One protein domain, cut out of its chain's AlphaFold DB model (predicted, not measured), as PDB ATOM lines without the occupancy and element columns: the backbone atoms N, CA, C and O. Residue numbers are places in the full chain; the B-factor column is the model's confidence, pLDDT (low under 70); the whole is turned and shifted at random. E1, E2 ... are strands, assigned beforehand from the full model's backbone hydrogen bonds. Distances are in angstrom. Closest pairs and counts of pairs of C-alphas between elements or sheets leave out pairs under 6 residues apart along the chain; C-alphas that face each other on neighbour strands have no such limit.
ATOM      1  N   SER A 135      38.731 -17.191 -38.999       69.50
ATOM      2  CA  SER A 135      37.820 -17.558 -40.086       69.50
ATOM      3  C   SER A 135      38.593 -17.751 -41.385       69.50
ATOM      4  O   SER A 135      39.484 -16.966 -41.708       69.50
ATOM      5  N   SER A 136      38.243 -18.782 -42.157       71.19
ATOM      6  CA  SER A 136      38.819 -19.007 -43.484       71.19
ATOM      7  C   SER A 136      37.730 -19.253 -44.524       71.19
ATOM      8  O   SER A 136      36.789 -20.023 -44.315       71.19
ATOM      9  N   GLU A 137      37.864 -18.571 -45.653       71.19
ATOM     10  CA  GLU A 137      36.983 -18.653 -46.807       71.19
ATOM     11  C   GLU A 137      37.816 -18.981 -48.044       71.19
ATOM     12  O   GLU A 137      38.834 -18.340 -48.309       71.19
ATOM     13  N   LYS A 138      37.382 -19.990 -48.803       78.12
ATOM     14  CA  LYS A 138      38.026 -20.413 -50.047       78.12
ATOM     15  C   LYS A 138      37.010 -20.330 -51.180       78.12
ATOM     16  O   LYS A 138      35.980 -21.005 -51.157       78.12
ATOM     17  N   VAL A 139      37.312 -19.508 -52.178       78.50
ATOM     18  CA  VAL A 139      36.480 -19.276 -53.361       78.50
ATOM     19  C   VAL A 139      37.235 -19.754 -54.587       78.50
ATOM     20  O   VAL A 139      38.313 -19.247 -54.890       78.50
ATOM     21  N   ILE A 140      36.663 -20.709 -55.316       80.75
ATOM     22  CA  ILE A 140      37.207 -21.166 -56.594       80.75
ATOM     23  C   ILE A 140      36.302 -20.618 -57.697       80.75
ATOM     24  O   ILE A 140      35.085 -20.799 -57.681       80.75
ATOM     25  N   SER A 141      36.900 -19.902 -58.640       82.06
ATOM     26  CA  SER A 141      36.213 -19.240 -59.749       82.06
ATOM     27  C   SER A 141      36.963 -19.485 -61.054       82.06
ATOM     28  O   SER A 141      38.144 -19.817 -61.025       82.06
ATOM     29  N   SER A 142      36.304 -19.318 -62.197       83.69
ATOM     30  CA  SER A 142      36.968 -19.354 -63.504       83.69
ATOM     31  C   SER A 142      37.042 -17.941 -64.074       83.69
ATOM     32  O   SER A 142      36.054 -17.206 -64.042       83.69
ATOM     33  N   ASP A 143      38.209 -17.541 -64.574       83.31
ATOM     34  CA  ASP A 143      38.383 -16.249 -65.231       83.31
ATOM     35  C   ASP A 143      37.804 -16.262 -66.666       83.31
ATOM     36  O   ASP A 143      37.508 -17.327 -67.218       83.31
ATOM     37  N   PRO A 144      37.651 -15.094 -67.322       81.31
ATOM     38  CA  PRO A 144      37.131 -15.019 -68.692       81.31
ATOM     39  C   PRO A 144      37.993 -15.734 -69.744       81.31
ATOM     40  O   PRO A 144      37.560 -15.895 -70.881       81.31
ATOM     41  N   LYS A 145      39.226 -16.120 -69.392       83.62
ATOM     42  CA  LYS A 145      40.158 -16.856 -70.251       83.62
ATOM     43  C   LYS A 145      40.090 -18.369 -70.004       83.62
ATOM     44  O   LYS A 145      40.851 -19.105 -70.622       83.62
ATOM     45  N   GLY A 146      39.192 -18.830 -69.129       81.25
ATOM     46  CA  GLY A 146      39.024 -20.239 -68.778       81.25
ATOM     47  C   GLY A 146      40.039 -20.764 -67.760       81.25
ATOM     48  O   GLY A 146      40.089 -21.969 -67.534       81.25
ATOM     49  N   ARG A 147      40.842 -19.892 -67.141       83.56
ATOM     50  CA  ARG A 147      41.785 -20.263 -66.076       83.56
ATOM     51  C   ARG A 147      41.057 -20.365 -64.750       83.56
ATOM     52  O   ARG A 147      40.138 -19.592 -64.480       83.56
ATOM     53  N   THR A 148      41.481 -21.288 -63.899       79.25
ATOM     54  CA  THR A 148      40.894 -21.444 -62.569       79.25
ATOM     55  C   THR A 148      41.615 -20.527 -61.586       79.25
ATOM     56  O   THR A 148      42.832 -20.569 -61.446       79.25
ATOM     57  N   VAL A 149      40.856 -19.678 -60.903       83.00
ATOM     58  CA  VAL A 149      41.324 -18.716 -59.908       83.00
ATOM     59  C   VAL A 149      40.803 -19.131 -58.541       83.00
ATOM     60  O   VAL A 149      39.594 -19.109 -58.297       83.00
ATOM     61  N   MET A 150      41.715 -19.466 -57.638       80.12
ATOM     62  CA  MET A 150      41.424 -19.762 -56.241       80.12
ATOM     63  C   MET A 150      41.795 -18.564 -55.378       80.12
ATOM     64  O   MET A 150      42.938 -18.113 -55.386       80.12
ATOM     65  N   ARG A 151      40.826 -18.053 -54.624       84.62
ATOM     66  CA  ARG A 151      41.023 -16.999 -53.633       84.62
ATOM     67  C   ARG A 151      40.801 -17.580 -52.251       84.62
ATOM     68  O   ARG A 151      39.725 -18.104 -51.973       84.62
ATOM     69  N   THR A 152      41.802 -17.476 -51.394       83.25
ATOM     70  CA  THR A 152      41.716 -17.901 -50.000       83.25
ATOM     71  C   THR A 152      41.835 -16.669 -49.120       83.25
ATOM     72  O   THR A 152      42.900 -16.051 -49.059       83.25
ATOM     73  N   ARG A 153      40.746 -16.309 -48.441       83.81
ATOM     74  CA  ARG A 153      40.694 -15.225 -47.460       83.81
ATOM     75  C   ARG A 153      40.738 -15.821 -46.058       83.81
ATOM     76  O   ARG A 153      39.861 -16.595 -45.688       83.81
ATOM     77  N   ARG A 154      41.747 -15.462 -45.269       77.62
ATOM     78  CA  ARG A 154      41.860 -15.829 -43.852       77.62
ATOM     79  C   ARG A 154      41.767 -14.568 -43.009       77.62
ATOM     80  O   ARG A 154      42.472 -13.604 -43.279       77.62
ATOM     81  N   CYS A 155      40.891 -14.568 -42.016       77.75
ATOM     82  CA  CYS A 155      40.746 -13.488 -41.054       77.75
ATOM     83  C   CYS A 155      41.111 -14.000 -39.666       77.75
ATOM     84  O   CYS A 155      40.595 -15.033 -39.243       77.75
ATOM     85  N   ASP A 156      41.971 -13.265 -38.978       78.81
ATOM     86  CA  ASP A 156      42.297 -13.470 -37.574       78.81
ATOM     87  C   ASP A 156      41.860 -12.227 -36.792       78.81
ATOM     88  O   ASP A 156      42.412 -11.130 -36.954       78.81
ATOM     89  N   GLY A 157      40.743 -12.350 -36.070       77.62
ATOM     90  CA  GLY A 157      40.054 -11.207 -35.479       77.62
ATOM     91  C   GLY A 157      39.625 -10.180 -36.537       77.62
ATOM     92  O   GLY A 157      38.703 -10.419 -37.317       77.62
ATOM     93  N   GLN A 158      40.272  -9.008 -36.545       76.94
ATOM     94  CA  GLN A 158      39.994  -7.922 -37.501       76.94
ATOM     95  C   GLN A 158      40.943  -7.908 -38.709       76.94
ATOM     96  O   GLN A 158      40.686  -7.194 -39.680       76.94
ATOM     97  N   ASN A 159      42.019  -8.696 -38.677       78.56
ATOM     98  CA  ASN A 159      43.037  -8.698 -39.719       78.56
ATOM     99  C   ASN A 159      42.739  -9.795 -40.738       78.56
ATOM    100  O   ASN A 159      42.831 -10.978 -40.430       78.56
ATOM    101  N   CYS A 160      42.398  -9.405 -41.966       83.31
ATOM    102  CA  CYS A 160      42.154 -10.342 -43.059       83.31
ATOM    103  C   CYS A 160      43.285 -10.300 -44.087       83.31
ATOM    104  O   CYS A 160      43.614  -9.237 -44.609       83.31
ATOM    105  N   THR A 161      43.818 -11.466 -44.430       87.94
ATOM    106  CA  THR A 161      44.747 -11.676 -45.541       87.94
ATOM    107  C   THR A 161      44.042 -12.444 -46.654       87.94
ATOM    108  O   THR A 161      43.257 -13.358 -46.398       87.94
ATOM    109  N   GLU A 162      44.282 -12.058 -47.905       82.81
ATOM    110  CA  GLU A 162      43.728 -12.727 -49.083       82.81
ATOM    111  C   GLU A 162      44.873 -13.166 -49.993       82.81
ATOM    112  O   GLU A 162      45.740 -12.372 -50.352       82.81
ATOM    113  N   THR A 163      44.878 -14.442 -50.363       85.81
ATOM    114  CA  THR A 163      45.836 -15.017 -51.312       85.81
ATOM    115  C   THR A 163      45.089 -15.457 -52.560       85.81
ATOM    116  O   THR A 163      44.004 -16.030 -52.471       85.81
ATOM    117  N   THR A 164      45.643 -15.156 -53.734       86.62
ATOM    118  CA  THR A 164      45.060 -15.542 -55.024       86.62
ATOM    119  C   THR A 164      46.044 -16.423 -55.776       86.62
ATOM    120  O   THR A 164      47.166 -16.000 -56.040       86.62
ATOM    121  N   GLN A 165      45.613 -17.623 -56.147       84.31
ATOM    122  CA  GLN A 165      46.343 -18.531 -57.025       84.31
ATOM    123  C   GLN A 165      45.582 -18.666 -58.345       84.31
ATOM    124  O   GLN A 165      44.354 -18.764 -58.359       84.31
ATOM    125  N   VAL A 166      46.305 -18.626 -59.462       84.94
ATOM    126  CA  VAL A 166      45.750 -18.729 -60.816       84.94
ATOM    127  C   VAL A 166      46.420 -19.914 -61.491       84.94
ATOM    128  O   VAL A 166      47.640 -19.925 -61.599       84.94
ATOM    129  N   HIS A 167      45.623 -20.868 -61.955       81.12
ATOM    130  CA  HIS A 167      46.088 -22.057 -62.659       81.12
ATOM    131  C   HIS A 167      45.556 -22.077 -64.083       81.12
ATOM    132  O   HIS A 167      44.402 -21.704 -64.339       81.12
ATOM    133  N   ASP A 168      46.397 -22.528 -65.009       81.88
ATOM    134  CA  ASP A 168      46.002 -22.682 -66.400       81.88
ATOM    135  C   ASP A 168      45.028 -23.858 -66.575       81.88
ATOM    136  O   ASP A 168      44.977 -24.803 -65.785       81.88
ATOM    137  N   ALA A 169      44.194 -23.774 -67.616       69.38
ATOM    138  CA  ALA A 169      43.139 -24.749 -67.867       69.38
ATOM    139  C   ALA A 169      43.724 -26.164 -68.048       69.38
ATOM    140  O   ALA A 169      44.452 -26.428 -69.003       69.38
ATOM    141  N   GLY A 170      43.373 -27.080 -67.140       63.75
ATOM    142  CA  GLY A 170      43.823 -28.477 -67.162       63.75
ATOM    143  C   GLY A 170      45.005 -28.790 -66.241       63.75
ATOM    144  O   GLY A 170      45.347 -29.963 -66.083       63.75
ATOM    145  N   THR A 246      30.616 -23.716 -62.658       53.97
ATOM    146  CA  THR A 246      30.189 -24.128 -61.319       53.97
ATOM    147  C   THR A 246      31.019 -23.356 -60.293       53.97
ATOM    148  O   THR A 246      32.136 -23.722 -59.931       53.97
ATOM    149  N   VAL A 247      30.513 -22.194 -59.867       52.94
ATOM    150  CA  VAL A 247      31.141 -21.432 -58.778       52.94
ATOM    151  C   VAL A 247      30.944 -22.235 -57.497       52.94
ATOM    152  O   VAL A 247      29.818 -22.366 -57.014       52.94
ATOM    153  N   ARG A 248      32.043 -22.776 -56.966       67.62
ATOM    154  CA  ARG A 248      32.078 -23.483 -55.685       67.62
ATOM    155  C   ARG A 248      32.785 -22.604 -54.657       67.62
ATOM    156  O   ARG A 248      33.958 -22.266 -54.814       67.62
ATOM    157  N   SER A 249      32.056 -22.217 -53.616       61.47
ATOM    158  CA  SER A 249      32.596 -21.484 -52.467       61.47
ATOM    159  C   SER A 249      32.301 -22.258 -51.192       61.47
ATOM    160  O   SER A 249      31.180 -22.726 -51.000       61.47
ATOM    161  N   ALA A 250      33.302 -22.398 -50.327       69.75
ATOM    162  CA  ALA A 250      33.135 -22.989 -49.011       69.75
ATOM    163  C   ALA A 250      33.725 -22.056 -47.951       69.75
ATOM    164  O   ALA A 250      34.872 -21.614 -48.059       69.75
ATOM    165  N   SER A 251      32.947 -21.770 -46.910       60.47
ATOM    166  CA  SER A 251      33.405 -21.027 -45.740       60.47
ATOM    167  C   SER A 251      33.152 -21.816 -44.462       60.47
ATOM    168  O   SER A 251      32.162 -22.545 -44.338       60.47
ATOM    169  N   ARG A 252      34.075 -21.688 -43.508       68.44
ATOM    170  CA  ARG A 252      33.962 -22.286 -42.178       68.44
ATOM    171  C   ARG A 252      34.270 -21.224 -41.133       68.44
ATOM    172  O   ARG A 252      35.354 -20.650 -41.129       68.44
ATOM    173  N   VAL A 253      33.310 -21.005 -40.245       68.88
ATOM    174  CA  VAL A 253      33.416 -20.096 -39.105       68.88
ATOM    175  C   VAL A 253      33.199 -20.915 -37.847       68.88
ATOM    176  O   VAL A 253      32.173 -21.581 -37.719       68.88
ATOM    177  N   THR A 254      34.145 -20.875 -36.919       66.50
ATOM    178  CA  THR A 254      33.991 -21.506 -35.610       66.50
ATOM    179  C   THR A 254      33.964 -20.411 -34.554       66.50
ATOM    180  O   THR A 254      34.906 -19.641 -34.427       66.50
ATOM    181  N   GLU A 255      32.862 -20.324 -33.818       71.75
ATOM    182  CA  GLU A 255      32.623 -19.316 -32.789       71.75
ATOM    183  C   GLU A 255      32.266 -20.011 -31.473       71.75
ATOM    184  O   GLU A 255      31.508 -20.984 -31.462       71.75
ATOM    185  N   MET A 256      32.784 -19.517 -30.349       63.75
ATOM    186  CA  MET A 256      32.303 -19.940 -29.036       63.75
ATOM    187  C   MET A 256      31.162 -19.038 -28.577       63.75
ATOM    188  O   MET A 256      31.346 -17.839 -28.381       63.75
ATOM    189  N   SER A 257      29.987 -19.622 -28.348       69.88
ATOM    190  CA  SER A 257      28.813 -18.909 -27.848       69.88
ATOM    191  C   SER A 257      28.203 -19.671 -26.677       69.88
ATOM    192  O   SER A 257      27.904 -20.857 -26.777       69.88
ATOM    193  N   ASN A 258      28.047 -18.999 -25.532       75.94
ATOM    194  CA  ASN A 258      27.433 -19.552 -24.313       75.94
ATOM    195  C   ASN A 258      28.047 -20.870 -23.784       75.94
ATOM    196  O   ASN A 258      27.347 -21.654 -23.155       75.94
ATOM    197  N   GLY A 259      29.349 -21.109 -23.994       68.94
ATOM    198  CA  GLY A 259      30.017 -22.351 -23.561       68.94
ATOM    199  C   GLY A 259      29.907 -23.510 -24.559       68.94
ATOM    200  O   GLY A 259      30.324 -24.629 -24.261       68.94
ATOM    201  N   HIS A 260      29.382 -23.237 -25.754       65.44
ATOM    202  CA  HIS A 260      29.295 -24.167 -26.871       65.44
ATOM    203  C   HIS A 260      30.196 -23.694 -28.014       65.44
ATOM    204  O   HIS A 260      30.247 -22.503 -28.322       65.44
ATOM    205  N   VAL A 261      30.895 -24.625 -28.656       66.38
ATOM    206  CA  VAL A 261      31.594 -24.400 -29.920       66.38
ATOM    207  C   VAL A 261      30.578 -24.560 -31.043       66.38
ATOM    208  O   VAL A 261      30.104 -25.664 -31.325       66.38
ATOM    209  N   VAL A 262      30.239 -23.449 -31.684       78.00
ATOM    210  CA  VAL A 262      29.354 -23.387 -32.844       78.00
ATOM    211  C   VAL A 262      30.220 -23.294 -34.090       78.00
ATOM    212  O   VAL A 262      30.861 -22.281 -34.346       78.00
ATOM    213  N   THR A 263      30.242 -24.352 -34.890       70.50
ATOM    214  CA  THR A 263      30.880 -24.337 -36.208       70.50
ATOM    215  C   THR A 263      29.809 -24.170 -37.277       70.50
ATOM    216  O   THR A 263      28.926 -25.011 -37.423       70.50
ATOM    217  N   ARG A 264      29.879 -23.076 -38.029       79.31
ATOM    218  CA  ARG A 264      29.054 -22.817 -39.209       79.31
ATOM    219  C   ARG A 264      29.884 -23.116 -40.443       79.31
ATOM    220  O   ARG A 264      30.947 -22.535 -40.640       79.31
ATOM    221  N   THR A 265      29.409 -24.035 -41.268       78.69
ATOM    222  CA  THR A 265      29.996 -24.348 -42.570       78.69
ATOM    223  C   THR A 265      28.997 -23.966 -43.643       78.69
ATOM    224  O   THR A 265      27.865 -24.435 -43.621       78.69
ATOM    225  N   ARG A 266      29.383 -23.103 -44.576       81.69
ATOM    226  CA  ARG A 266      28.539 -22.715 -45.707       81.69
ATOM    227  C   ARG A 266      29.195 -23.203 -46.983       81.69
ATOM    228  O   ARG A 266      30.332 -22.847 -47.258       81.69
ATOM    229  N   SER A 267      28.475 -24.008 -47.751       77.69
ATOM    230  CA  SER A 267      28.900 -24.487 -49.063       77.69
ATOM    231  C   SER A 267      27.944 -23.940 -50.111       77.69
ATOM    232  O   SER A 267      26.747 -24.214 -50.057       77.69
ATOM    233  N   CYS A 268      28.454 -23.148 -51.043       75.94
ATOM    234  CA  CYS A 268      27.714 -22.633 -52.182       75.94
ATOM    235  C   CYS A 268      28.170 -23.349 -53.451       75.94
ATOM    236  O   CYS A 268      29.352 -23.319 -53.783       75.94
ATOM    237  N   GLU A 269      27.228 -23.965 -54.156       81.06
ATOM    238  CA  GLU A 269      27.432 -24.639 -55.435       81.06
ATOM    239  C   GLU A 269      26.295 -24.236 -56.381       81.06
ATOM    240  O   GLU A 269      25.125 -24.244 -56.000       81.06
ATOM    241  N   ASP A 270      26.637 -23.809 -57.598       78.75
ATOM    242  CA  ASP A 270      25.676 -23.443 -58.651       78.75
ATOM    243  C   ASP A 270      24.635 -22.393 -58.221       78.75
ATOM    244  O   ASP A 270      23.448 -22.465 -58.545       78.75
ATOM    245  N   GLY A 271      25.080 -21.406 -57.437       78.00
ATOM    246  CA  GLY A 271      24.224 -20.341 -56.908       78.00
ATOM    247  C   GLY A 271      23.293 -20.778 -55.770       78.00
ATOM    248  O   GLY A 271      22.537 -19.952 -55.259       78.00
ATOM    249  N   ARG A 272      23.352 -22.041 -55.330       76.50
ATOM    250  CA  ARG A 272      22.650 -22.544 -54.142       76.50
ATOM    251  C   ARG A 272      23.627 -22.675 -52.986       76.50
ATOM    252  O   ARG A 272      24.643 -23.347 -53.102       76.50
ATOM    253  N   CYS A 273      23.308 -22.048 -51.861       79.69
ATOM    254  CA  CYS A 273      24.113 -22.137 -50.649       79.69
ATOM    255  C   CYS A 273      23.412 -23.010 -49.612       79.69
ATOM    256  O   CYS A 273      22.257 -22.759 -49.284       79.69
ATOM    257  N   VAL A 274      24.132 -23.993 -49.082       87.06
ATOM    258  CA  VAL A 274      23.721 -24.809 -47.941       87.06
ATOM    259  C   VAL A 274      24.573 -24.400 -46.746       87.06
ATOM    260  O   VAL A 274      25.802 -24.391 -46.834       87.06
ATOM    261  N   GLU A 275      23.930 -24.043 -45.637       85.81
ATOM    262  CA  GLU A 275      24.598 -23.736 -44.374       85.81
ATOM    263  C   GLU A 275      24.337 -24.856 -43.363       85.81
ATOM    264  O   GLU A 275      23.200 -25.152 -43.003       85.81
ATOM    265  N   ASN A 276      25.412 -25.471 -42.887       83.44
ATOM    266  CA  ASN A 276      25.391 -26.476 -41.840       83.44
ATOM    267  C   ASN A 276      25.961 -25.868 -40.562       83.44
ATOM    268  O   ASN A 276      27.128 -25.471 -40.515       83.44
ATOM    269  N   VAL A 277      25.136 -25.825 -39.518       86.00
ATOM    270  CA  VAL A 277      25.531 -25.360 -38.189       86.00
ATOM    271  C   VAL A 277      25.662 -26.575 -37.279       86.00
ATOM    272  O   VAL A 277      24.689 -27.278 -37.006       86.00
ATOM    273  N   THR A 278      26.878 -26.833 -36.816       80.31
ATOM    274  CA  THR A 278      27.168 -27.856 -35.814       80.31
ATOM    275  C   THR A 278      27.487 -27.174 -34.497       80.31
ATOM    276  O   THR A 278      28.491 -26.471 -34.384       80.31
ATOM    277  N   GLU A 279      26.631 -27.383 -33.506       80.75
ATOM    278  CA  GLU A 279      26.851 -26.944 -32.131       80.75
ATOM    279  C   GLU A 279      27.409 -28.128 -31.342       80.75
ATOM    280  O   GLU A 279      26.865 -29.233 -31.391       80.75
ATOM    281  N   SER A 280      28.517 -27.908 -30.647       73.38
ATOM    282  CA  SER A 280      29.141 -28.895 -29.766       73.38
ATOM    283  C   SER A 280      29.368 -28.263 -28.402       73.38
ATOM    284  O   SER A 280      29.876 -27.146 -28.311       73.38
ATOM    285  N   ASN A 281      28.958 -28.940 -27.334       74.38
ATOM    286  CA  ASN A 281      29.201 -28.442 -25.985       74.38
ATOM    287  C   ASN A 281      30.666 -28.713 -25.651       74.38
ATOM    288  O   ASN A 281      31.192 -29.769 -26.005       74.38
ATOM    289  N   VAL A 282      31.328 -27.772 -24.980       54.53
ATOM    290  CA  VAL A 282      32.688 -27.994 -24.478       54.53
ATOM    291  C   VAL A 282      32.597 -29.055 -23.375       54.53
ATOM    292  O   VAL A 282      32.338 -28.737 -22.220       54.53
ATOM    293  N   GLY A 283      32.721 -30.328 -23.764       52.25
ATOM    294  CA  GLY A 283      32.641 -31.484 -22.870       52.25
ATOM    295  C   GLY A 283      31.570 -32.535 -23.189       52.25
ATOM    296  O   GLY A 283      31.608 -33.573 -22.539       52.25
ATOM    297  N   ASP A 284      30.672 -32.330 -24.168       44.72
ATOM    298  CA  ASP A 284      29.743 -33.397 -24.592       44.72
ATOM    299  C   ASP A 284      30.232 -34.135 -25.839       44.72
ATOM    300  O   ASP A 284      30.680 -33.553 -26.831       44.72
ATOM    301  N   GLU A 285      30.095 -35.454 -25.772       47.88
ATOM    302  CA  GLU A 285      30.384 -36.393 -26.840       47.88
ATOM    303  C   GLU A 285      29.388 -36.207 -28.002       47.88
ATOM    304  O   GLU A 285      28.185 -36.396 -27.853       47.88
ATOM    305  N   SER A 286      29.928 -35.907 -29.189       48.12
ATOM    306  CA  SER A 286      29.274 -35.896 -30.513       48.12
ATOM    307  C   SER A 286      28.233 -34.790 -30.810       48.12
ATOM    308  O   SER A 286      27.179 -34.723 -30.179       48.12
ATOM    309  N   PRO A 287      28.437 -33.965 -31.863       45.78
ATOM    310  CA  PRO A 287      27.454 -32.969 -32.278       45.78
ATOM    311  C   PRO A 287      26.271 -33.601 -33.029       45.78
ATOM    312  O   PRO A 287      26.437 -34.323 -34.014       45.78
ATOM    313  N   LEU A 288      25.052 -33.246 -32.618       47.94
ATOM    314  CA  LEU A 288      23.840 -33.408 -33.424       47.94
ATOM    315  C   LEU A 288      23.821 -32.313 -34.499       47.94
ATOM    316  O   LEU A 288      23.492 -31.160 -34.221       47.94
ATOM    317  N   ALA A 289      24.177 -32.664 -35.736       47.09
ATOM    318  CA  ALA A 289      24.077 -31.752 -36.871       47.09
ATOM    319  C   ALA A 289      22.605 -31.378 -37.120       47.09
ATOM    320  O   ALA A 289      21.776 -32.243 -37.411       47.09
ATOM    321  N   LYS A 290      22.273 -30.087 -37.020       47.03
ATOM    322  CA  LYS A 290      20.965 -29.560 -37.425       47.03
ATOM    323  C   LYS A 290      21.114 -28.916 -38.799       47.03
ATOM    324  O   LYS A 290      21.753 -27.877 -38.935       47.03
ATOM    325  N   LEU A 291      20.521 -29.542 -39.812       36.91
ATOM    326  CA  LEU A 291      20.427 -28.969 -41.152       36.91
ATOM    327  C   LEU A 291      19.348 -27.873 -41.134       36.91
ATOM    328  O   LEU A 291      18.194 -28.161 -40.809       36.91
ATOM    329  N   LYS A 292      19.704 -26.628 -41.460       43.41
ATOM    330  CA  LYS A 292      18.724 -25.584 -41.789       43.41
ATOM    331  C   LYS A 292      18.667 -25.475 -43.311       43.41
ATOM    332  O   LYS A 292      19.648 -25.069 -43.928       43.41
ATOM    333  N   LEU A 293      17.545 -25.913 -43.882       41.00
ATOM    334  CA  LEU A 293      17.186 -25.715 -45.291       41.00
ATOM    335  C   LEU A 293      16.603 -24.317 -45.499       41.00
ATOM    336  O   LEU A 293      15.851 -23.870 -44.602       41.00
TER     337      LEU A 293
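Overview. This is residues 135 to 170 and 246 to 293 of the 293 residues of the protein "Hypothetical protein" of Noctiluca scintillans (UniProt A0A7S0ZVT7). The domain is one open, twisted slab of antiparallel strands with no named helix over either face: two three-strand meanders, E1 E2 E3 and E4 E5 E6, lie side by side, joined through E1 and E4 and shifted along each other. After E6 the last residues fold back to the far edge, where the short E7 meets E6 only at a point. The printed part has 84 residues and seven named strands, E1 to E7 along the chain; the sheet's order is E3 E2 E1 E4 E5 E6 E7, and the class is all strand. The whole is loose, with a radius of gyration of the C-alphas of 15.9 A, and elongated, spanning 49 by 31 by 18 A.

Arrangement. E1, residues 135 to 142, and E2, residues 148 to 156, form an antiparallel hairpin at 167 degrees between their directions, with N 149 and O 141 2.7 A apart, within hydrogen-bond range. E2 and E3, residues 159 to 167, form the next hairpin at 165 degrees, with N 161 and O 154 at 2.8 A; E1, E2 and E3 are a meander, each strand the antiparallel neighbour of the one before. On the other side of E1 stands E4, residues 248 to 257, antiparallel at 172 degrees; C-alphas 137 and 251 face each other at 4.4 A, and N 138 and O 250 are 3.1 A apart. E4 and E5, residues 260 to 269, are a hairpin at 168 degrees, with N 253 and O 264 at 2.8 A. E5 and E6, residues 272 to 281, are a hairpin at 166 degrees, with N 261 and O 280 at 2.7 A; E4, E5 and E6 are the second meander. E6 and E7, residues 290 to 292, meet only at a point, where C-alphas 276 and 291 face each other at 5.6 A. E3 and E7 are the edge strands; E3 and E4 are apart.

Along the chain. E1 starts at C-alpha 135 (37.820, -17.558, -40.086) and is 23.5 A long. E2 measures 26.3 A, E3 26.7 A, E4 28.4 A, E5 28.6 A and E6 29.5 A. E4 starts at C-alpha 248 (32.078, -23.483, -55.685). E7, 6.3 A long, ends at C-alpha 292 (18.724, -25.584, -41.789).

Size, cuts and confidence. The C-alphas of Lys 145 and Gly 283 are the farthest apart, at 50.2 A. Residues 171 to 245 are not printed, and C-alphas 170 and 246 stand 15.5 A apart across this cut. Of the links printed whole, E6 to E7 is short and the others are tight. The mean pLDDT of the printed part is 72.3; 29 residues are under 70, among them 246 to 254 and 282 to 293.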